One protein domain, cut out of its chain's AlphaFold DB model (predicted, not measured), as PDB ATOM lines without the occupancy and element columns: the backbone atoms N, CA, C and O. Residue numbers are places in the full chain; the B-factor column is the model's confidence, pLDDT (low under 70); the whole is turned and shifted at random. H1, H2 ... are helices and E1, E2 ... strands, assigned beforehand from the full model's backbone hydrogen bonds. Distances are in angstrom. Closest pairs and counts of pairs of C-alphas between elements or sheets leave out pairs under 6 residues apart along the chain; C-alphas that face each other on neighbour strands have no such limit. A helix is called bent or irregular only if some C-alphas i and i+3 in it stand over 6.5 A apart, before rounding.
ATOM      1  N   HIS A  61      37.104 -20.520 -21.035       90.56
ATOM      2  CA  HIS A  61      36.237 -21.392 -21.810       90.56
ATOM      3  C   HIS A  61      37.081 -22.265 -22.736       90.56
ATOM      4  O   HIS A  61      38.041 -21.802 -23.361       90.56
ATOM      5  N   TRP A  62      36.717 -23.538 -22.794       91.62
ATOM      6  CA  TRP A  62      37.427 -24.545 -23.557       91.62
ATOM      7  C   TRP A  62      36.414 -25.364 -24.353       91.62
ATOM      8  O   TRP A  62      35.388 -25.779 -23.813       91.62
ATOM      9  N   MET A  63      36.698 -25.589 -25.632       90.38
ATOM     10  CA  MET A  63      35.888 -26.431 -26.510       90.38
ATOM     11  C   MET A  63      36.583 -27.754 -26.756       90.38
ATOM     12  O   MET A  63      37.794 -27.782 -26.976       90.38
ATOM     13  N   LEU A  64      35.813 -28.836 -26.742       89.44
ATOM     14  CA  LEU A  64      36.304 -30.155 -27.102       89.44
ATOM     15  C   LEU A  64      36.803 -30.137 -28.548       89.44
ATOM     16  O   LEU A  64      36.176 -29.548 -29.428       89.44
ATOM     17  N   ASN A  65      37.917 -30.812 -28.791       87.62
ATOM     18  CA  ASN A  65      38.411 -31.129 -30.115       87.62
ATOM     19  C   ASN A  65      38.159 -32.621 -30.387       87.62
ATOM     20  O   ASN A  65      38.946 -33.461 -29.940       87.62
ATOM     21  N   PRO A  66      37.079 -32.974 -31.112       82.44
ATOM     22  CA  PRO A  66      36.730 -34.370 -31.368       82.44
ATOM     23  C   PRO A  66      37.805 -35.104 -32.168       82.44
ATOM     24  O   PRO A  66      38.029 -36.283 -31.943       82.44
ATOM     25  N   SER A  67      38.507 -34.402 -33.062       80.88
ATOM     26  CA  SER A  67      39.543 -34.990 -33.919       80.88
ATOM     27  C   SER A  67      40.780 -35.452 -33.152       80.88
ATOM     28  O   SER A  67      41.588 -36.195 -33.702       80.88
ATOM     29  N   LEU A  68      40.963 -34.961 -31.926       78.94
ATOM     30  CA  LEU A  68      42.092 -35.308 -31.065       78.94
ATOM     31  C   LEU A  68      41.663 -36.070 -29.808       78.94
ATOM     32  O   LEU A  68      42.506 -36.576 -29.080       78.94
ATOM     33  N   SER A  69      40.360 -36.157 -29.549       79.44
ATOM     34  CA  SER A  69      39.830 -36.911 -28.419       79.44
ATOM     35  C   SER A  69      39.652 -38.372 -28.822       79.44
ATOM     36  O   SER A  69      39.199 -38.667 -29.927       79.44
ATOM     37  N   SER A  70      39.976 -39.294 -27.923       80.44
ATOM     38  CA  SER A  70      39.745 -40.723 -28.115       80.44
ATOM     39  C   SER A  70      38.839 -41.241 -27.014       80.44
ATOM     40  O   SER A  70      39.103 -41.020 -25.831       80.44
ATOM     41  N   THR A  71      37.793 -41.955 -27.412       69.56
ATOM     42  CA  THR A  71      36.922 -42.674 -26.487       69.56
ATOM     43  C   THR A  71      37.092 -44.158 -26.759       69.56
ATOM     44  O   THR A  71      36.620 -44.640 -27.790       69.56
ATOM     45  N   ASN A  72      37.819 -44.879 -25.903       57.81
ATOM     46  CA  ASN A  72      38.043 -46.306 -26.113       57.81
ATOM     47  C   ASN A  72      36.863 -47.063 -25.494       57.81
ATOM     48  O   ASN A  72      36.870 -47.432 -24.324       57.81
ATOM     49  N   THR A  73      35.788 -47.208 -26.269       46.34
ATOM     50  CA  THR A  73      34.580 -47.928 -25.845       46.34
ATOM     51  C   THR A  73      34.425 -49.203 -26.659       46.34
ATOM     52  O   THR A  73      34.103 -49.165 -27.840       46.34
ATOM     53  N   THR A  74      34.626 -50.347 -26.010       37.47
ATOM     54  CA  THR A  74      34.108 -51.653 -26.456       37.47
ATOM     55  C   THR A  74      32.694 -51.927 -25.930       37.47
ATOM     56  O   THR A  74      32.077 -52.907 -26.333       37.47
ATOM     57  N   PHE A  75      32.142 -51.050 -25.081       36.75
ATOM     58  CA  PHE A  75      30.811 -51.200 -24.490       36.75
ATOM     59  C   PHE A  75      29.783 -50.248 -25.110       36.75
ATOM     60  O   PHE A  75      29.978 -49.036 -25.152       36.75
ATOM     61  N   ASN A  76      28.657 -50.822 -25.535       34.25
ATOM     62  CA  ASN A  76      27.498 -50.174 -26.163       34.25
ATOM     63  C   ASN A  76      26.674 -49.263 -25.226       34.25
ATOM     64  O   ASN A  76      25.513 -48.989 -25.532       34.25
ATOM     65  N   ASP A  77      27.217 -48.803 -24.094       38.66
ATOM     66  CA  ASP A  77      26.422 -48.052 -23.120       38.66
ATOM     67  C   ASP A  77      26.540 -46.525 -23.281       38.66
ATOM     68  O   ASP A  77      27.612 -45.942 -23.464       38.66
ATOM     69  N   VAL A  78      25.378 -45.882 -23.223       40.06
ATOM     70  CA  VAL A  78      25.025 -44.555 -23.763       40.06
ATOM     71  C   VAL A  78      25.599 -43.376 -22.948       40.06
ATOM     72  O   VAL A  78      25.323 -42.211 -23.220       40.06
ATOM     73  N   THR A  79      26.422 -43.613 -21.932       47.06
ATOM     74  CA  THR A  79      26.454 -42.714 -20.763       47.06
ATOM     75  C   THR A  79      27.674 -41.813 -20.588       47.06
ATOM     76  O   THR A  79      27.695 -41.034 -19.638       47.06
ATOM     77  N   HIS A  80      28.650 -41.802 -21.501       56.22
ATOM     78  CA  HIS A  80      29.799 -40.883 -21.390       56.22
ATOM     79  C   HIS A  80      30.212 -40.291 -22.735       56.22
ATOM     80  O   HIS A  80      31.300 -40.552 -23.246       56.22
ATOM     81  N   SER A  81      29.324 -39.477 -23.305       66.31
ATOM     82  CA  SER A  81      29.726 -38.560 -24.369       66.31
ATOM     83  C   SER A  81      30.628 -37.471 -23.775       66.31
ATOM     84  O   SER A  81      30.295 -36.925 -22.720       66.31
ATOM     85  N   PRO A  82      31.760 -37.128 -24.409       74.25
ATOM     86  CA  PRO A  82      32.593 -36.034 -23.931       74.25
ATOM     87  C   PRO A  82      31.799 -34.715 -23.946       74.25
ATOM     88  O   PRO A  82      31.038 -34.466 -24.887       74.25
ATOM     89  N   PRO A  83      31.967 -33.838 -22.940       82.62
ATOM     90  CA  PRO A  83      31.303 -32.546 -22.928       82.62
ATOM     91  C   PRO A  83      31.809 -31.702 -24.097       82.62
ATOM     92  O   PRO A  83      33.016 -31.541 -24.271       82.62
ATOM     93  N   SER A  84      30.898 -31.103 -24.868       84.62
ATOM     94  CA  SER A  84      31.247 -30.240 -26.010       84.62
ATOM     95  C   SER A  84      32.096 -29.035 -25.606       84.62
ATOM     96  O   SER A  84      32.948 -28.565 -26.360       84.62
ATOM     97  N   ASN A  85      31.855 -28.516 -24.407       89.00
ATOM     98  CA  ASN A  85      32.529 -27.354 -23.867       89.00
ATOM     99  C   ASN A  85      32.583 -27.430 -22.344       89.00
ATOM    100  O   ASN A  85      31.655 -27.906 -21.687       89.00
ATOM    101  N   ILE A  86      33.661 -26.889 -21.792       91.94
ATOM    102  CA  ILE A  86      33.854 -26.762 -20.355       91.94
ATOM    103  C   ILE A  86      34.213 -25.320 -20.011       91.94
ATOM    104  O   ILE A  86      34.851 -24.601 -20.784       91.94
ATOM    105  N   THR A  87      33.785 -24.878 -18.836       93.12
ATOM    106  CA  THR A  87      34.211 -23.602 -18.258       93.12
ATOM    107  C   THR A  87      34.968 -23.884 -16.979       93.12
ATOM    108  O   THR A  87      34.419 -24.497 -16.063       93.12
ATOM    109  N   ILE A  88      36.213 -23.423 -16.922       92.31
ATOM    110  CA  ILE A  88      37.073 -23.591 -15.759       92.31
ATOM    111  C   ILE A  88      37.203 -22.251 -15.048       92.31
ATOM    112  O   ILE A  88      37.564 -21.243 -15.658       92.31
ATOM    113  N   THR A  89      36.937 -22.245 -13.746       91.88
ATOM    114  CA  THR A  89      37.270 -21.119 -12.866       91.88
ATOM    115  C   THR A  89      38.249 -21.586 -11.805       91.88
ATOM    116  O   THR A  89      38.038 -22.639 -11.203       91.88
ATOM    117  N   GLN A  90      39.299 -20.801 -11.571       89.50
ATOM    118  CA  GLN A  90      40.371 -21.138 -10.645       89.50
ATOM    119  C   GLN A  90      40.634 -19.986  -9.673       89.50
ATOM    120  O   GLN A  90      40.697 -18.829 -10.086       89.50
ATOM    121  N   SER A  91      40.799 -20.300  -8.390       84.38
ATOM    122  CA  SER A  91      41.303 -19.366  -7.379       84.38
ATOM    123  C   SER A  91      42.726 -19.734  -6.978       84.38
ATOM    124  O   SER A  91      43.083 -20.909  -6.922       84.38
ATOM    125  N   HIS A  92      43.548 -18.729  -6.671       71.44
ATOM    126  CA  HIS A  92      44.943 -18.948  -6.281       71.44
ATOM    127  C   HIS A  92      45.116 -19.234  -4.780       71.44
ATOM    128  O   HIS A  92      46.089 -19.889  -4.402       71.44
ATOM    129  N   TYR A  93      44.183 -18.796  -3.921       64.38
ATOM    130  CA  TYR A  93      44.240 -19.061  -2.481       64.38
ATOM    131  C   TYR A  93      42.853 -19.054  -1.796       64.38
ATOM    132  O   TYR A  93      42.176 -18.026  -1.841       64.38
ATOM    133  N   PRO A  94      42.443 -20.156  -1.129       65.00
ATOM    134  CA  PRO A  94      42.971 -21.513  -1.326       65.00
ATOM    135  C   PRO A  94      42.836 -21.924  -2.806       65.00
ATOM    136  O   PRO A  94      42.036 -21.338  -3.539       65.00
ATOM    137  N   SER A  95      43.646 -22.884  -3.271       80.62
ATOM    138  CA  SER A  95      43.524 -23.363  -4.653       80.62
ATOM    139  C   SER A  95      42.192 -24.083  -4.797       80.62
ATOM    140  O   SER A  95      41.990 -25.129  -4.185       80.62
ATOM    141  N   GLN A  96      41.291 -23.516  -5.589       88.69
ATOM    142  CA  GLN A  96      40.018 -24.137  -5.932       88.69
ATOM    143  C   GLN A  96      39.916 -24.164  -7.444       88.69
ATOM    144  O   GLN A  96      40.225 -23.167  -8.098       88.69
ATOM    145  N   ILE A  97      39.504 -25.297  -7.997       91.00
ATOM    146  CA  ILE A  97      39.262 -25.448  -9.428       91.00
ATOM    147  C   ILE A  97      37.831 -25.934  -9.575       91.00
ATOM    148  O   ILE A  97      37.449 -26.948  -8.997       91.00
ATOM    149  N   PHE A  98      37.046 -25.207 -10.354       91.50
ATOM    150  CA  PHE A  98      35.687 -25.595 -10.696       91.50
ATOM    151  C   PHE A  98      35.622 -25.838 -12.191       91.50
ATOM    152  O   PHE A  98      35.961 -24.939 -12.962       91.50
ATOM    153  N   VAL A  99      35.164 -27.020 -12.590       91.25
ATOM    154  CA  VAL A  99      34.951 -27.379 -13.995       91.25
ATOM    155  C   VAL A  99      33.456 -27.548 -14.210       91.25
ATOM    156  O   VAL A  99      32.847 -28.481 -13.691       91.25
ATOM    157  N   LYS A 100      32.850 -26.620 -14.951       92.06
ATOM    158  CA  LYS A 100      31.426 -26.646 -15.296       92.06
ATOM    159  C   LYS A 100      31.236 -27.197 -16.698       92.06
ATOM    160  O   LYS A 100      31.880 -26.704 -17.626       92.06
ATOM    161  N   PHE A 101      30.332 -28.157 -16.857       89.06
ATOM    162  CA  PHE A 101      30.045 -28.790 -18.144       89.06
ATOM    163  C   PHE A 101      28.653 -29.425 -18.175       89.06
ATOM    164  O   PHE A 101      28.008 -29.586 -17.139       89.06
ATOM    165  N   PHE A 102      28.195 -29.777 -19.374       83.00
ATOM    166  CA  PHE A 102      27.028 -30.635 -19.568       83.00
ATOM    167  C   PHE A 102      27.520 -32.065 -19.822       83.00
ATOM    168  O   PHE A 102      28.358 -32.247 -20.704       83.00
ATOM    169  N   PRO A 103      27.066 -33.065 -19.048       72.44
ATOM    170  CA  PRO A 103      27.595 -34.430 -19.115       72.44
ATOM    171  C   PRO A 103      27.228 -35.168 -20.409       72.44
ATOM    172  O   PRO A 103      27.881 -36.143 -20.756       72.44
ATOM    173  N   SER A 104      26.207 -34.704 -21.131       70.06
ATOM    174  CA  SER A 104      25.893 -35.154 -22.485       70.06
ATOM    175  C   SER A 104      25.324 -33.991 -23.308       70.06
ATOM    176  O   SER A 104      24.825 -33.027 -22.713       70.06
ATOM    177  N   PRO A 105      25.365 -34.062 -24.652       68.56
ATOM    178  CA  PRO A 105      24.770 -33.049 -25.528       68.56
ATOM    179  C   PRO A 105      23.273 -32.809 -25.273       68.56
ATOM    180  O   PRO A 105      22.777 -31.699 -25.460       68.56
ATOM    181  N   GLU A 106      22.548 -33.837 -24.830       74.25
ATOM    182  CA  GLU A 106      21.111 -33.791 -24.546       74.25
ATOM    183  C   GLU A 106      20.798 -33.364 -23.102       74.25
ATOM    184  O   GLU A 106      19.647 -33.035 -22.788       74.25
ATOM    185  N   SER A 107      21.795 -33.367 -22.207       73.75
ATOM    186  CA  SER A 107      21.592 -33.015 -20.806       73.75
ATOM    187  C   SER A 107      21.247 -31.537 -20.660       73.75
ATOM    188  O   SER A 107      21.980 -30.647 -21.089       73.75
ATOM    189  N   ARG A 108      20.142 -31.260 -19.962       79.12
ATOM    190  CA  ARG A 108      19.780 -29.900 -19.526       79.12
ATOM    191  C   ARG A 108      20.379 -29.538 -18.168       79.12
ATOM    192  O   ARG A 108      20.252 -28.394 -17.735       79.12
ATOM    193  N   PHE A 109      21.006 -30.498 -17.493       80.25
ATOM    194  CA  PHE A 109      21.595 -30.308 -16.176       80.25
ATOM    195  C   PHE A 109      23.083 -30.015 -16.314       80.25
ATOM    196  O   PHE A 109      23.835 -30.786 -16.911       80.25
ATOM    197  N   GLN A 110      23.497 -28.880 -15.756       83.69
ATOM    198  CA  GLN A 110      24.900 -28.512 -15.668       83.69
ATOM    199  C   GLN A 110      25.525 -29.186 -14.446       83.69
ATOM    200  O   GLN A 110      25.106 -28.941 -13.314       83.69
ATOM    201  N   SER A 111      26.573 -29.966 -14.679       84.62
ATOM    202  CA  SER A 111      27.408 -30.542 -13.630       84.62
ATOM    203  C   SER A 111      28.569 -29.599 -13.315       84.62
ATOM    204  O   SER A 111      29.032 -28.829 -14.163       84.62
ATOM    205  N   THR A 112      29.026 -29.615 -12.064       87.69
ATOM    206  CA  THR A 112      30.219 -28.877 -11.633       87.69
ATOM    207  C   THR A 112      31.116 -29.807 -10.836       87.69
ATOM    208  O   THR A 112      30.780 -30.142  -9.704       87.69
ATOM    209  N   GLU A 113      32.270 -30.165 -11.392       88.44
ATOM    210  CA  GLU A 113      33.341 -30.798 -10.623       88.44
ATOM    211  C   GLU A 113      34.056 -29.734  -9.783       88.44
ATOM    212  O   GLU A 113      34.338 -28.632 -10.273       88.44
ATOM    213  N   ARG A 114      34.332 -30.051  -8.514       89.56
ATOM    214  CA  ARG A 114      34.932 -29.125  -7.547       89.56
ATOM    215  C   ARG A 114      36.180 -29.734  -6.937       89.56
ATOM    216  O   ARG A 114      36.113 -30.745  -6.248       89.56
ATOM    217  N   TRP A 115      37.306 -29.066  -7.129       91.25
ATOM    218  CA  TRP A 115      38.608 -29.554  -6.702       91.25
ATOM    219  C   TRP A 115      39.290 -28.580  -5.758       91.25
ATOM    220  O   TRP A 115      39.255 -27.367  -5.969       91.25
ATOM    221  N   PHE A 116      39.966 -29.133  -4.753       91.31
ATOM    222  CA  PHE A 116      40.622 -28.380  -3.683       91.31
ATOM    223  C   PHE A 116      42.072 -28.853  -3.494       91.31
ATOM    224  O   PHE A 116      42.435 -29.295  -2.401       91.31
ATOM    225  N   PRO A 117      42.913 -28.832  -4.549       90.00
ATOM    226  CA  PRO A 117      44.259 -29.377  -4.453       90.00
ATOM    227  C   PRO A 117      45.104 -28.575  -3.448       90.00
ATOM    228  O   PRO A 117      45.128 -27.339  -3.508       90.00
ATOM    229  N   PRO A 118      45.851 -29.240  -2.551       89.25
ATOM    230  CA  PRO A 118      46.778 -28.566  -1.650       89.25
ATOM    231  C   PRO A 118      47.865 -27.822  -2.422       89.25
ATOM    232  O   PRO A 118      48.279 -28.239  -3.499       89.25
ATOM    233  N   GLN A 119      48.394 -26.737  -1.854       82.62
ATOM    234  CA  GLN A 119      49.457 -25.967  -2.516       82.62
ATOM    235  C   GLN A 119      50.763 -26.752  -2.653       82.62
ATOM    236  O   GLN A 119      51.520 -26.526  -3.596       82.62
ATOM    237  N   LYS A 120      51.027 -27.670  -1.717       85.81
ATOM    238  CA  LYS A 120      52.223 -28.507  -1.711       85.81
ATOM    239  C   LYS A 120      52.076 -29.634  -2.746       85.81
ATOM    240  O   LYS A 120      51.192 -30.473  -2.575       85.81
ATOM    241  N   PRO A 121      52.946 -29.707  -3.772       85.00
ATOM    242  CA  PRO A 121      52.911 -30.798  -4.740       85.00
ATOM    243  C   PRO A 121      53.101 -32.172  -4.081       85.00
ATOM    244  O   PRO A 121      53.832 -32.308  -3.097       85.00
ATOM    245  N   GLY A 122      52.436 -33.183  -4.632       87.44
ATOM    246  CA  GLY A 122      52.407 -34.571  -4.172       87.44
ATOM    247  C   GLY A 122      51.403 -34.845  -3.048       87.44
ATOM    248  O   GLY A 122      51.022 -35.998  -2.846       87.44
ATOM    249  N   GLN A 123      50.932 -33.815  -2.337       92.19
ATOM    250  CA  GLN A 123      49.991 -33.979  -1.234       92.19
ATOM    251  C   GLN A 123      48.548 -34.040  -1.742       92.19
ATOM    252  O   GLN A 123      48.074 -33.105  -2.380       92.19
ATOM    253  N   TRP A 124      47.845 -35.120  -1.401       93.62
ATOM    254  CA  TRP A 124      46.405 -35.254  -1.617       93.62
ATOM    255  C   TRP A 124      45.602 -34.291  -0.742       93.62
ATOM    256  O   TRP A 124      45.935 -34.079   0.426       93.62
ATOM    257  N   SER A 125      44.532 -33.730  -1.304       93.69
ATOM    258  CA  SER A 125      43.452 -33.149  -0.510       93.69
ATOM    259  C   SER A 125      42.765 -34.231   0.323       93.69
ATOM    260  O   SER A 125      42.817 -35.419  -0.013       93.69
ATOM    261  N   ASP A 126      42.042 -33.804   1.354       92.62
ATOM    262  CA  ASP A 126      41.040 -34.663   1.973       92.62
ATOM    263  C   ASP A 126      39.985 -35.076   0.937       92.62
ATOM    264  O   ASP A 126      39.780 -34.402  -0.084       92.62
ATOM    265  N   TRP A 127      39.325 -36.203   1.203       91.62
ATOM    266  CA  TRP A 127      38.155 -36.612   0.438       91.62
ATOM    267  C   TRP A 127      37.025 -35.613   0.664       91.62
ATOM    268  O   TRP A 127      36.605 -35.381   1.798       91.62
ATOM    269  N   ASN A 128      36.518 -35.055  -0.425       88.00
ATOM    270  CA  ASN A 128      35.364 -34.183  -0.430       88.00
ATOM    271  C   ASN A 128      34.158 -34.934  -0.994       88.00
ATOM    272  O   ASN A 128      34.222 -35.469  -2.098       88.00
ATOM    273  N   THR A 129      33.071 -34.994  -0.234       84.38
ATOM    274  CA  THR A 129      31.836 -35.649  -0.667       84.38
ATOM    275  C   THR A 129      30.979 -34.650  -1.434       84.38
ATOM    276  O   THR A 129      30.559 -33.632  -0.883       84.38
ATOM    277  N   ASP A 130      30.698 -34.954  -2.696       74.94
ATOM    278  CA  ASP A 130      29.795 -34.173  -3.534       74.94
ATOM    279  C   ASP A 130      28.329 -34.606  -3.334       74.94
ATOM    280  O   ASP A 130      28.010 -35.633  -2.727       74.94
ATOM    281  N   PHE A 131      27.405 -33.789  -3.846       56.25
ATOM    282  CA  PHE A 131      25.966 -33.876  -3.563       56.25
ATOM    283  C   PHE A 131      25.294 -35.179  -4.047       56.25
ATOM    284  O   PHE A 131      24.218 -35.535  -3.573       56.25
ATOM    285  N   GLU A 132      25.926 -35.931  -4.947       65.81
ATOM    286  CA  GLU A 132      25.350 -37.142  -5.553       65.81
ATOM    287  C   GLU A 132      25.827 -38.445  -4.880       65.81
ATOM    288  O   GLU A 132      25.458 -39.554  -5.274       65.81
ATOM    289  N   GLY A 133      26.570 -38.338  -3.775       74.69
ATOM    290  CA  GLY A 133      27.141 -39.490  -3.074       74.69
ATOM    291  C   GLY A 133      28.432 -40.002  -3.711       74.69
ATOM    292  O   GLY A 133      28.895 -41.078  -3.349       74.69
ATOM    293  N   THR A 134      29.008 -39.235  -4.634       85.94
ATOM    294  CA  THR A 134      30.399 -39.373  -5.049       85.94
ATOM    295  C   THR A 134      31.304 -38.686  -4.036       85.94
ATOM    296  O   THR A 134      30.926 -37.688  -3.418       85.94
ATOM    297  N   ARG A 135      32.526 -39.185  -3.883       90.56
ATOM    298  CA  ARG A 135      33.590 -38.457  -3.190       90.56
ATOM    299  C   ARG A 135      34.778 -38.283  -4.104       90.56
ATOM    300  O   ARG A 135      35.019 -39.109  -4.981       90.56
ATOM    301  N   SER A 136      35.511 -37.206  -3.904       91.88
ATOM    302  CA  SER A 136      36.603 -36.839  -4.780       91.88
ATOM    303  C   SER A 136      37.775 -36.261  -3.989       91.88
ATOM    304  O   SER A 136      37.599 -35.658  -2.930       91.88
ATOM    305  N   ARG A 137      38.997 -36.486  -4.462       93.69
ATOM    306  CA  ARG A 137      40.210 -35.856  -3.924       93.69
ATOM    307  C   ARG A 137      41.151 -35.491  -5.055       93.69
ATOM    308  O   ARG A 137      41.073 -36.052  -6.143       93.69
ATOM    309  N   SER A 138      42.039 -34.537  -4.808       93.81
ATOM    310  CA  SER A 138      42.912 -33.999  -5.852       93.81
ATOM    311  C   SER A 138      44.263 -33.549  -5.323       93.81
ATOM    312  O   SER A 138      44.404 -33.250  -4.135       93.81
ATOM    313  N   ARG A 139      45.253 -33.469  -6.212       93.12
ATOM    314  CA  ARG A 139      46.574 -32.910  -5.922       93.12
ATOM    315  C   ARG A 139      47.233 -32.317  -7.157       93.12
ATOM    316  O   ARG A 139      46.995 -32.742  -8.283       93.12
ATOM    317  N   TRP A 140      48.140 -31.377  -6.918       91.88
ATOM    318  CA  TRP A 140      49.207 -31.086  -7.871       91.88
ATOM    319  C   TRP A 140      50.284 -32.152  -7.722       91.88
ATOM    320  O   TRP A 140      50.664 -32.469  -6.598       91.88
ATOM    321  N   VAL A 141      50.793 -32.704  -8.815       91.44
ATOM    322  CA  VAL A 141      51.788 -33.782  -8.792       91.44
ATOM    323  C   VAL A 141      52.836 -33.550  -9.869       91.44
ATOM    324  O   VAL A 141      52.539 -33.007 -10.931       91.44
ATOM    325  N   ARG A 142      54.084 -33.927  -9.598       90.06
ATOM    326  CA  ARG A 142      55.125 -33.958 -10.628       90.06
ATOM    327  C   ARG A 142      55.165 -35.319 -11.311       90.06
ATOM    328  O   ARG A 142      54.811 -36.323 -10.706       90.06
ATOM    329  N   GLY A 143      55.635 -35.369 -12.555       87.12
ATOM    330  CA  GLY A 143      55.704 -36.622 -13.320       87.12
ATOM    331  C   GLY A 143      56.501 -37.746 -12.644       87.12
ATOM    332  O   GLY A 143      56.207 -38.917 -12.842       87.12
ATOM    333  N   ASP A 144      57.494 -37.406 -11.828       87.06
ATOM    334  CA  ASP A 144      58.302 -38.338 -11.036       87.06
ATOM    335  C   ASP A 144      57.662 -38.751  -9.697       87.06
ATOM    336  O   ASP A 144      58.213 -39.595  -8.995       87.06
ATOM    337  N   GLN A 145      56.510 -38.178  -9.345       88.75
ATOM    338  CA  GLN A 145      55.794 -38.401  -8.084       88.75
ATOM    339  C   GLN A 145      54.501 -39.212  -8.247       88.75
ATOM    340  O   GLN A 145      53.786 -39.407  -7.263       88.75
ATOM    341  N   PHE A 146      54.177 -39.665  -9.460       86.62
ATOM    342  CA  PHE A 146      53.022 -40.533  -9.669       86.62
ATOM    343  C   PHE A 146      53.188 -41.853  -8.909       86.62
ATOM    344  O   PHE A 146      54.225 -42.513  -8.973       86.62
ATOM    345  N   GLU A 147      52.143 -42.228  -8.174       82.44
ATOM    346  CA  GLU A 147      52.079 -43.496  -7.451       82.44
ATOM    347  C   GLU A 147      51.735 -44.615  -8.435       82.44
ATOM    348  O   GLU A 147      50.840 -44.446  -9.260       82.44
ATOM    349  N   GLN A 148      52.409 -45.765  -8.341       78.12
ATOM    350  CA  GLN A 148      52.031 -46.929  -9.143       78.12
ATOM    351  C   GLN A 148      50.666 -47.451  -8.685       78.12
ATOM    352  O   GLN A 148      50.502 -47.837  -7.528       78.12
ATOM    353  N   LYS A 149      49.694 -47.419  -9.596       76.69
ATOM    354  CA  LYS A 149      48.307 -47.871  -9.427       76.69
ATOM    355  C   LYS A 149      47.812 -48.448 -10.753       76.69
ATOM    356  O   LYS A 149      48.422 -48.201 -11.793       76.69
ATOM    357  N   ASP A 150      46.700 -49.169 -10.728       72.81
ATOM    358  CA  ASP A 150      46.047 -49.640 -11.955       72.81
ATOM    359  C   ASP A 150      45.691 -48.453 -12.869       72.81
ATOM    360  O   ASP A 150      45.316 -47.380 -12.386       72.81
ATOM    361  N   GLY A 151      45.864 -48.613 -14.183       76.88
ATOM    362  CA  GLY A 151      45.632 -47.553 -15.175       76.88
ATOM    363  C   GLY A 151      46.649 -46.397 -15.153       76.88
ATOM    364  O   GLY A 151      46.545 -45.462 -15.952       76.88
ATOM    365  N   ILE A 152      47.664 -46.420 -14.273       82.25
ATOM    366  CA  ILE A 152      48.643 -45.322 -14.178       82.25
ATOM    367  C   ILE A 152      49.473 -45.164 -15.453       82.25
ATOM    368  O   ILE A 152      49.857 -44.045 -15.801       82.25
ATOM    369  N   GLU A 153      49.762 -46.263 -16.153       86.19
ATOM    370  CA  GLU A 153      50.562 -46.237 -17.377       86.19
ATOM    371  C   GLU A 153      49.872 -45.380 -18.437       86.19
ATOM    372  O   GLU A 153      50.479 -44.436 -18.942       86.19
ATOM    373  N   PHE A 154      48.579 -45.603 -18.676       87.94
ATOM    374  CA  PHE A 154      47.775 -44.782 -19.578       87.94
ATOM    375  C   PHE A 154      47.723 -43.313 -19.135       87.94
ATOM    376  O   PHE A 154      48.000 -42.393 -19.921       87.94
ATOM    377  N   LEU A 155      47.435 -43.073 -17.851       88.00
ATOM    378  CA  LEU A 155      47.344 -41.719 -17.298       88.00
ATOM    379  C   LEU A 155      48.650 -40.933 -17.470       88.00
ATOM    380  O   LEU A 155      48.619 -39.733 -17.748       88.00
ATOM    381  N   THR A 156      49.795 -41.607 -17.352       88.69
ATOM    382  CA  THR A 156      51.123 -40.976 -17.338       88.69
ATOM    383  C   THR A 156      51.907 -41.121 -18.643       88.69
ATOM    384  O   THR A 156      52.974 -40.520 -18.788       88.69
ATOM    385  N   HIS A 157      51.377 -41.843 -19.635       89.06
ATOM    386  CA  HIS A 157      52.077 -42.134 -20.884       89.06
ATOM    387  C   HIS A 157      52.546 -40.861 -21.614       89.06
ATOM    388  O   HIS A 157      51.755 -39.985 -21.981       89.06
ATOM    389  N   GLY A 158      53.854 -40.746 -21.848       85.75
ATOM    390  CA  GLY A 158      54.456 -39.600 -22.540       85.75
ATOM    391  C   GLY A 158      54.478 -38.292 -21.738       85.75
ATOM    392  O   GLY A 158      54.866 -37.257 -22.285       85.75
ATOM    393  N   LEU A 159      54.091 -38.308 -20.458       87.81
ATOM    394  CA  LEU A 159      54.234 -37.150 -19.581       87.81
ATOM    395  C   LEU A 159      55.706 -36.936 -19.198       87.81
ATOM    396  O   LEU A 159      56.460 -37.872 -18.931       87.81
ATOM    397  N   SER A 160      56.131 -35.671 -19.151       86.75
ATOM    398  CA  SER A 160      57.474 -35.320 -18.684       86.75
ATOM    399  C   SER A 160      57.622 -35.624 -17.196       86.75
ATOM    400  O   SER A 160      56.836 -35.141 -16.387       86.75
ATOM    401  N   ARG A 161      58.702 -36.314 -16.811       85.62
ATOM    402  CA  ARG A 161      59.048 -36.570 -15.399       85.62
ATOM    403  C   ARG A 161      59.166 -35.300 -14.554       85.62
ATOM    404  O   ARG A 161      58.910 -35.328 -13.358       85.62
ATOM    405  N   LEU A 162      59.558 -34.184 -15.164       85.94
ATOM    406  CA  LEU A 162      59.708 -32.900 -14.474       85.94
ATOM    407  C   LEU A 162      58.492 -31.979 -14.653       85.94
ATOM    408  O   LEU A 162      58.483 -30.887 -14.092       85.94
ATOM    409  N   GLY A 163      57.492 -32.401 -15.434       86.06
ATOM    410  CA  GLY A 163      56.253 -31.652 -15.624       86.06
ATOM    411  C   GLY A 163      55.395 -31.641 -14.362       86.06
ATOM    412  O   GLY A 163      55.479 -32.557 -13.545       86.06
ATOM    413  N   GLU A 164      54.586 -30.594 -14.214       87.38
ATOM    414  CA  GLU A 164      53.547 -30.494 -13.188       87.38
ATOM    415  C   GLU A 164      52.187 -30.836 -13.805       87.38
ATOM    416  O   GLU A 164      51.843 -30.369 -14.893       87.38
ATOM    417  N   PHE A 165      51.425 -31.649 -13.083       91.19
ATOM    418  CA  PHE A 165      50.153 -32.224 -13.486       91.19
ATOM    419  C   PHE A 165      49.127 -32.059 -12.369       91.19
ATOM    420  O   PHE A 165      49.478 -31.873 -11.201       91.19
ATOM    421  N   PHE A 166      47.851 -32.120 -12.728       92.75
ATOM    422  CA  PHE A 166      46.750 -32.115 -11.777       92.75
ATOM    423  C   PHE A 166      46.107 -33.493 -11.813       92.75
ATOM    424  O   PHE A 166      45.575 -33.910 -12.840       92.75
ATOM    425  N   GLU A 167      46.214 -34.206 -10.701       93.69
ATOM    426  CA  GLU A 167      45.690 -35.554 -10.533       93.69
ATOM    427  C   GLU A 167      44.461 -35.495  -9.633       93.69
ATOM    428  O   GLU A 167      44.452 -34.789  -8.618       93.69
ATOM    429  N   ALA A 168      43.426 -36.242  -9.994       93.25
ATOM    430  CA  ALA A 168      42.249 -36.398  -9.165       93.25
ATOM    431  C   ALA A 168      41.749 -37.841  -9.173       93.25
ATOM    432  O   ALA A 168      41.875 -38.562 -10.161       93.25
ATOM    433  N   GLU A 169      41.162 -38.232  -8.051       93.06
ATOM    434  CA  GLU A 169      40.485 -39.507  -7.866       93.06
ATOM    435  C   GLU A 169      39.030 -39.239  -7.504       93.06
ATOM    436  O   GLU A 169      38.731 -38.349  -6.702       93.06
ATOM    437  N   ILE A 170      38.134 -40.013  -8.102       91.06
ATOM    438  CA  ILE A 170      36.697 -39.974  -7.850       91.06
ATOM    439  C   ILE A 170      36.243 -41.380  -7.516       91.06
ATOM    440  O   ILE A 170      36.640 -42.344  -8.165       91.06
ATOM    441  N   GLU A 171      35.385 -41.485  -6.520       90.50
ATOM    442  CA  GLU A 171      34.746 -42.730  -6.141       90.50
ATOM    443  C   GLU A 171      33.233 -42.555  -6.172       90.50
ATOM    444  O   GLU A 171      32.685 -41.585  -5.632       90.50
ATOM    445  N   GLY A 172      32.576 -43.505  -6.830       88.12
ATOM    446  CA  GLY A 172      31.136 -43.634  -6.887       88.12
ATOM    447  C   GLY A 172      30.520 -43.962  -5.533       88.12
ATOM    448  O   GLY A 172      31.178 -44.430  -4.600       88.12
ATOM    449  N   ARG A 173      29.209 -43.752  -5.428       85.62
ATOM    450  CA  ARG A 173      28.452 -44.095  -4.223       85.62
ATOM    451  C   ARG A 173      28.650 -45.568  -3.864       85.62
ATOM    452  O   ARG A 173      28.367 -46.449  -4.668       85.62
ATOM    453  N   GLY A 174      29.071 -45.814  -2.626       82.19
ATOM    454  CA  GLY A 174      29.255 -47.167  -2.101       82.19
ATOM    455  C   GLY A 174      30.465 -47.906  -2.673       82.19
ATOM    456  O   GLY A 174      30.535 -49.111  -2.492       82.19
ATOM    457  N   GLY A 175      31.386 -47.221  -3.357       82.31
ATOM    458  CA  GLY A 175      32.615 -47.832  -3.873       82.31
ATOM    459  C   GLY A 175      32.467 -48.576  -5.201       82.31
ATOM    460  O   GLY A 175      33.489 -48.930  -5.775       82.31
ATOM    461  N   LYS A 176      31.238 -48.697  -5.729       85.19
ATOM    462  CA  LYS A 176      30.893 -49.457  -6.948       85.19
ATOM    463  C   LYS A 176      31.723 -49.121  -8.186       85.19
ATOM    464  O   LYS A 176      31.802 -49.915  -9.112       85.19
ATOM    465  N   TRP A 177      32.274 -47.913  -8.249       87.88
ATOM    466  CA  TRP A 177      33.187 -47.527  -9.313       87.88
ATOM    467  C   TRP A 177      34.202 -46.509  -8.817       87.88
ATOM    468  O   TRP A 177      33.952 -45.747  -7.875       87.88
ATOM    469  N   ARG A 178      35.357 -46.474  -9.476       89.69
ATOM    470  CA  ARG A 178      36.441 -45.525  -9.221       89.69
ATOM    471  C   ARG A 178      36.939 -44.947 -10.529       89.69
ATOM    472  O   ARG A 178      36.962 -45.626 -11.544       89.69
ATOM    473  N   MET A 179      37.364 -43.694 -10.501       90.44
ATOM    474  CA  MET A 179      37.957 -43.030 -11.650       90.44
ATOM    475  C   MET A 179      39.214 -42.278 -11.232       90.44
ATOM    476  O   MET A 179      39.168 -41.424 -10.347       90.44
ATOM    477  N   GLY A 180      40.329 -42.592 -11.883       92.06
ATOM    478  CA  GLY A 180      41.559 -41.810 -11.816       92.06
ATOM    479  C   GLY A 180      41.625 -40.869 -13.010       92.06
ATOM    480  O   GLY A 180      41.274 -41.258 -14.122       92.06
ATOM    481  N   GLN A 181      42.057 -39.629 -12.806       92.88
ATOM    482  CA  GLN A 181      42.188 -38.663 -13.892       92.88
ATOM    483  C   GLN A 181      43.420 -37.775 -13.749       92.88
ATOM    484  O   GLN A 181      43.802 -37.381 -12.647       92.88
ATOM    485  N   VAL A 182      44.003 -37.415 -14.891       94.06
ATOM    486  CA  VAL A 182      45.145 -36.510 -15.002       94.06
ATOM    487  C   VAL A 182      44.836 -35.417 -16.013       94.06
ATOM    488  O   VAL A 182      44.409 -35.678 -17.138       94.06
ATOM    489  N   TRP A 183      45.092 -34.179 -15.607       93.31
ATOM    490  CA  TRP A 183      44.947 -32.988 -16.428       93.31
ATOM    491  C   TRP A 183      46.310 -32.356 -16.686       93.31
ATOM    492  O   TRP A 183      47.130 -32.220 -15.772       93.31
ATOM    493  N   PHE A 184      46.545 -31.941 -17.929       91.69
ATOM    494  CA  PHE A 184      47.785 -31.285 -18.333       91.69
ATOM    495  C   PHE A 184      47.590 -30.344 -19.525       91.69
ATOM    496  O   PHE A 184      46.654 -30.496 -20.304       91.69
ATOM    497  N   VAL A 185      48.484 -29.364 -19.681       88.38
ATOM    498  CA  VAL A 185      48.488 -28.470 -20.848       88.38
ATOM    499  C   VAL A 185      49.575 -28.915 -21.814       88.38
ATOM    500  O   VAL A 185      50.766 -28.872 -21.507       88.38
ATOM    501  N   GLN A 186      49.167 -29.315 -23.011       84.25
ATOM    502  CA  GLN A 186      50.054 -29.660 -24.106       84.25
ATOM    503  C   GLN A 186      50.297 -28.428 -24.987       84.25
ATOM    504  O   GLN A 186      49.383 -27.668 -25.316       84.25
ATOM    505  N   ARG A 187      51.564 -28.193 -25.359       79.25
ATOM    506  CA  ARG A 187      51.974 -27.119 -26.293       79.25
ATOM    507  C   ARG A 187      51.434 -25.716 -25.921       79.25
ATOM    508  O   ARG A 187      51.193 -24.889 -26.798       79.25
ATOM    509  N   GLY A 188      51.221 -25.453 -24.627       75.38
ATOM    510  CA  GLY A 188      50.834 -24.149 -24.066       75.38
ATOM    511  C   GLY A 188      49.409 -23.659 -24.369       75.38
ATOM    512  O   GLY A 188      49.050 -22.553 -23.964       75.38
ATOM    513  N   SER A 189      48.590 -24.429 -25.087       79.56
ATOM    514  CA  SER A 189      47.266 -23.968 -25.556       79.56
ATOM    515  C   SER A 189      46.189 -25.046 -25.603       79.56
ATOM    516  O   SER A 189      45.016 -24.723 -25.792       79.56
ATOM    517  N   GLN A 190      46.572 -26.301 -25.399       88.19
ATOM    518  CA  GLN A 190      45.683 -27.441 -25.465       88.19
ATOM    519  C   GLN A 190      45.568 -28.070 -24.084       88.19
ATOM    520  O   GLN A 190      46.567 -28.510 -23.524       88.19
ATOM    521  N   LEU A 191      44.363 -28.082 -23.526       91.38
ATOM    522  CA  LEU A 191      44.089 -28.738 -22.257       91.38
ATOM    523  C   LEU A 191      43.717 -30.190 -22.532       91.38
ATOM    524  O   LEU A 191      42.779 -30.455 -23.275       91.38
ATOM    525  N   VAL A 192      44.440 -31.119 -21.930       91.75
ATOM    526  CA  VAL A 192      44.201 -32.552 -22.071       91.75
ATOM    527  C   VAL A 192      43.734 -33.103 -20.734       91.75
ATOM    528  O   VAL A 192      44.354 -32.844 -19.699       91.75
ATOM    529  N   ARG A 193      42.646 -33.868 -20.770       92.94
ATOM    530  CA  ARG A 193      42.139 -34.686 -19.670       92.94
ATOM    531  C   ARG A 193      42.265 -36.146 -20.084       92.94
ATOM    532  O   ARG A 193      41.650 -36.555 -21.062       92.94
ATOM    533  N   ARG A 194      43.026 -36.931 -19.329       92.88
ATOM    534  CA  ARG A 194      43.011 -38.395 -19.414       92.88
ATOM    535  C   ARG A 194      42.330 -38.950 -18.190       92.88
ATOM    536  O   ARG A 194      42.548 -38.429 -17.096       92.88
ATOM    537  N   PHE A 195      41.541 -39.993 -18.357       91.38
ATOM    538  CA  PHE A 195      40.935 -40.664 -17.224       91.38
ATOM    539  C   PHE A 195      40.740 -42.147 -17.495       91.38
ATOM    540  O   PHE A 195      40.574 -42.568 -18.638       91.38
ATOM    541  N   VAL A 196      40.782 -42.907 -16.409       90.00
ATOM    542  CA  VAL A 196      40.528 -44.342 -16.379       90.00
ATOM    543  C   VAL A 196      39.434 -44.592 -15.362       90.00
ATOM    544  O   VAL A 196      39.548 -44.129 -14.223       90.00
ATOM    545  N   ARG A 197      38.378 -45.293 -15.766       88.56
ATOM    546  CA  ARG A 197      37.280 -45.720 -14.901       88.56
ATOM    547  C   ARG A 197      37.338 -47.230 -14.701       88.56
ATOM    548  O   ARG A 197      37.526 -47.973 -15.656       88.56
ATOM    549  N   PHE A 198      37.139 -47.644 -13.459       87.62
ATOM    550  CA  PHE A 198      36.994 -49.025 -13.031       87.62
ATOM    551  C   PHE A 198      35.611 -49.182 -12.421       87.62
ATOM    552  O   PHE A 198      35.287 -48.461 -11.474       87.62
ATOM    553  N   ASP A 199      34.822 -50.113 -12.931       85.88
ATOM    554  CA  ASP A 199      33.557 -50.507 -12.317       85.88
ATOM    555  C   ASP A 199      33.747 -51.874 -11.637       85.88
ATOM    556  O   ASP A 199      34.417 -52.762 -12.172       85.88
ATOM    557  N   GLU A 200      33.227 -52.019 -10.417       76.88
ATOM    558  CA  GLU A 200      33.118 -53.319  -9.754       76.88
ATOM    559  C   GLU A 200      31.978 -54.086 -10.438       76.88
ATOM    560  O   GLU A 200      30.858 -53.576 -10.528       76.88
ATOM    561  N   GLY A 201      32.275 -55.276 -10.970       64.44
ATOM    562  CA  GLY A 201      31.267 -56.138 -11.587       64.44
ATOM    563  C   GLY A 201      30.186 -56.518 -10.574       64.44
ATOM    564  O   GLY A 201      30.481 -56.727  -9.397       64.44
ATOM    565  N   GLU A 202      28.927 -56.577 -11.011       55.97
ATOM    566  CA  GLU A 202      27.857 -57.107 -10.165       55.97
ATOM    567  C   GLU A 202      28.054 -58.624 -10.044       55.97
ATOM    568  O   GLU A 202      28.123 -59.328 -11.049       55.97
ATOM    569  N   GLU A 203      28.217 -59.105  -8.808       52.78
ATOM    570  CA  GLU A 203      28.290 -60.528  -8.476       52.78
ATOM    571  C   GLU A 203      27.082 -61.252  -9.088       52.78
ATOM    572  O   GLU A 203      25.977 -61.091  -8.584       52.78
ATOM    573  N   GLU A 204      27.282 -62.043 -10.147       52.50
ATOM    574  CA  GLU A 204      26.543 -63.301 -10.330       52.50
ATOM    575  C   GLU A 204      27.139 -64.233 -11.397       52.50
ATOM    576  O   GLU A 204      27.028 -65.437 -11.214       52.50
ATOM    577  N   ASP A 205      27.889 -63.758 -12.397       50.16
ATOM    578  CA  ASP A 205      28.605 -64.642 -13.334       50.16
ATOM    579  C   ASP A 205      29.903 -63.969 -13.821       50.16
ATOM    580  O   ASP A 205      29.854 -63.031 -14.605       50.16
ATOM    581  N   GLU A 206      31.054 -64.459 -13.335       49.47
ATOM    582  CA  GLU A 206      32.426 -63.977 -13.606       49.47
ATOM    583  C   GLU A 206      32.695 -62.511 -13.176       49.47
ATOM    584  O   GLU A 206      32.123 -61.564 -13.699       49.47
ATOM    585  N   GLU A 207      33.602 -62.299 -12.208       50.66
ATOM    586  CA  GLU A 207      34.105 -60.969 -11.807       50.66
ATOM    587  C   GLU A 207      34.903 -60.316 -12.957       50.66
ATOM    588  O   GLU A 207      36.128 -60.181 -12.908       50.66
ATOM    589  N   GLU A 208      34.233 -59.911 -14.031       57.59
ATOM    590  CA  GLU A 208      34.859 -59.161 -15.108       57.59
ATOM    591  C   GLU A 208      34.925 -57.690 -14.684       57.59
ATOM    592  O   GLU A 208      34.028 -56.882 -14.921       57.59
ATOM    593  N   ARG A 209      36.003 -57.339 -13.974       64.38
ATOM    594  CA  ARG A 209      36.350 -55.943 -13.683       64.38
ATOM    595  C   ARG A 209      36.475 -55.193 -15.010       64.38
ATOM    596  O   ARG A 209      37.433 -55.410 -15.749       64.38
ATOM    597  N   SER A 210      35.546 -54.285 -15.295       73.50
ATOM    598  CA  SER A 210      35.601 -53.480 -16.513       73.50
ATOM    599  C   SER A 210      36.467 -52.238 -16.307       73.50
ATOM    600  O   SER A 210      36.244 -51.453 -15.380       73.50
ATOM    601  N   GLU A 211      37.443 -52.051 -17.194       81.88
ATOM    602  CA  GLU A 211      38.312 -50.875 -17.264       81.88
ATOM    603  C   GLU A 211      38.016 -50.079 -18.539       81.88
ATOM    604  O   GLU A 211      37.894 -50.644 -19.628       81.88
ATOM    605  N   ARG A 212      37.896 -48.756 -18.407       83.25
ATOM    606  CA  ARG A 212      37.642 -47.842 -19.525       83.25
ATOM    607  C   ARG A 212      38.614 -46.675 -19.506       83.25
ATOM    608  O   ARG A 212      38.666 -45.934 -18.526       83.25
ATOM    609  N   GLU A 213      39.302 -46.471 -20.623       88.94
ATOM    610  CA  GLU A 213      40.306 -45.424 -20.810       88.94
ATOM    611  C   GLU A 213      39.846 -44.399 -21.851       88.94
ATOM    612  O   GLU A 213      39.523 -44.748 -22.987       88.94
ATOM    613  N   ASP A 214      39.867 -43.118 -21.492       87.81
ATOM    614  CA  ASP A 214      39.412 -42.038 -22.366       87.81
ATOM    615  C   ASP A 214      40.383 -40.840 -22.322       87.81
ATOM    616  O   ASP A 214      40.976 -40.502 -21.288       87.81
ATOM    617  N   VAL A 215      40.534 -40.169 -23.469       90.50
ATOM    618  CA  VAL A 215      41.314 -38.932 -23.628       90.50
ATOM    619  C   VAL A 215      40.419 -37.859 -24.222       90.50
ATOM    620  O   VAL A 215      39.925 -37.995 -25.340       90.50
ATOM    621  N   TRP A 216      40.231 -36.765 -23.493       91.12
ATOM    622  CA  TRP A 216      39.509 -35.591 -23.970       91.12
ATOM    623  C   TRP A 216      40.474 -34.428 -24.134       91.12
ATOM    624  O   TRP A 216      41.151 -34.017 -23.189       91.12
ATOM    625  N   GLU A 217      40.517 -33.876 -25.340       90.81
ATOM    626  CA  GLU A 217      41.388 -32.759 -25.674       90.81
ATOM    627  C   GLU A 217      40.548 -31.517 -25.947       90.81
ATOM    628  O   GLU A 217      39.627 -31.539 -26.758       90.81
ATOM    629  N   PHE A 218      40.880 -30.416 -25.280       90.56
ATOM    630  CA  PHE A 218      40.171 -29.152 -25.384       90.56
ATOM    631  C   PHE A 218      41.087 -28.038 -25.883       90.56
ATOM    632  O   PHE A 218      42.254 -27.925 -25.497       90.56
ATOM    633  N   VAL A 219      40.530 -27.160 -26.710       89.94
ATOM    634  CA  VAL A 219      41.189 -25.958 -27.222       89.94
ATOM    635  C   VAL A 219      40.527 -24.739 -26.597       89.94
ATOM    636  O   VAL A 219      39.303 -24.671 -26.469       89.94
ATOM    637  N   ARG A 220      41.342 -23.774 -26.172       85.94
ATOM    638  CA  ARG A 220      40.842 -22.527 -25.592       85.94
ATOM    639  C   ARG A 220      40.133 -21.689 -26.655       85.94
ATOM    640  O   ARG A 220      40.651 -21.550 -27.762       85.94
ATOM    641  N   THR A 221      38.997 -21.108 -26.286       80.62
ATOM    642  CA  THR A 221      38.233 -20.158 -27.112       80.62
ATOM    643  C   THR A 221      38.431 -18.723 -26.675       80.62
ATOM    644  O   THR A 221      38.557 -18.514 -25.445       80.62
TER     645      THR A 221
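Overview. This is residues 61 to 221 of the 221 residues of an uncharacterized protein of Pseudocercospora fijiensis (strain CIRAD86) (UniProt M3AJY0). One antiparallel sheet of nine strands curls round into a nearly closed barrel, with its edge strands E4 and E5 coming near each other where Trp 115 meets Ser 138. The short helix H1 packs on one face of the sheet, over E7 and with its Leu 155 close to Arg 194 of E8, and the loop round Asp 205, between E8 and E9, sticks out at one end. The printed part has 161 residues, in the order E1 E2 E3 E4 E5 H1 E6 E7 E8 E9 along the chain; across the sheet the order is E4 E3 E2 E1 E9 E8 E7 E6 E5. The class is mostly strand, though under half of the residues, 76 of 161, are in named elements. The whole is compact, with a radius of gyration of the C-alphas of 15.7 A and spans of 47 by 34 by 33 A.

Arrangement. The sheet is twisted and is a folded sheet, bent back on itself into two leaves that face each other: E4, residues 111 to 115, E3, residues 95 to 101, E2, residues 85 to 92, and E1, residues 61 to 64, face E8, residues 190 to 199, E7, residues 177 to 186, E6, residues 164 to 171, and E5, residues 135 to 142, with E9, residues 210 to 220, as the hinge. E1 E2 E3 E4 and E6 E7 E8 E9 are each a meander, each strand the antiparallel neighbour of the one before. E9 and E8, a hairpin, stand at 163 degrees, with N 193 and O 216 2.8 A apart, within hydrogen-bond range. E1 and E9 stand at 128 degrees, with N 219 and O 63 2.8 A apart, also within range. In the hairpin of E2 and E3, N 89 and O 98 are 3.0 A apart; between E6 and E5, N 141 and O 165 are 2.8 A apart. The closest C-alphas of edge strands E4 and E5, those of Trp 115 and Ser 138, are 6.2 A apart. H1, residues 152 to 156, is on the sheet at a height of 7.8 A and only just lies over E7, with 3 of its 5 C-alphas falling there. In H1, every O i to N i+4 pair is within hydrogen-bond range.

Along the chain. E9 is the longest strand by residues and spans 32.7 A from first to last C-alpha, E8 29.2 A and E7 28.7 A. E1 begins at C-alpha 61 (36.237, -21.392, -21.810), and E9 ends at C-alpha 220 (40.842, -22.527, -25.592).

Size, cuts and confidence. The two C-alphas farthest apart, those of Tyr 93 and Asp 205, are 49.4 A apart. The printed part has no cut. The links E1 to E2 and E4 to E5 are long. Mean pLDDT of the printed part is 81.6, with 25 residues under 70, among them 71 to 81 and 201 to 209.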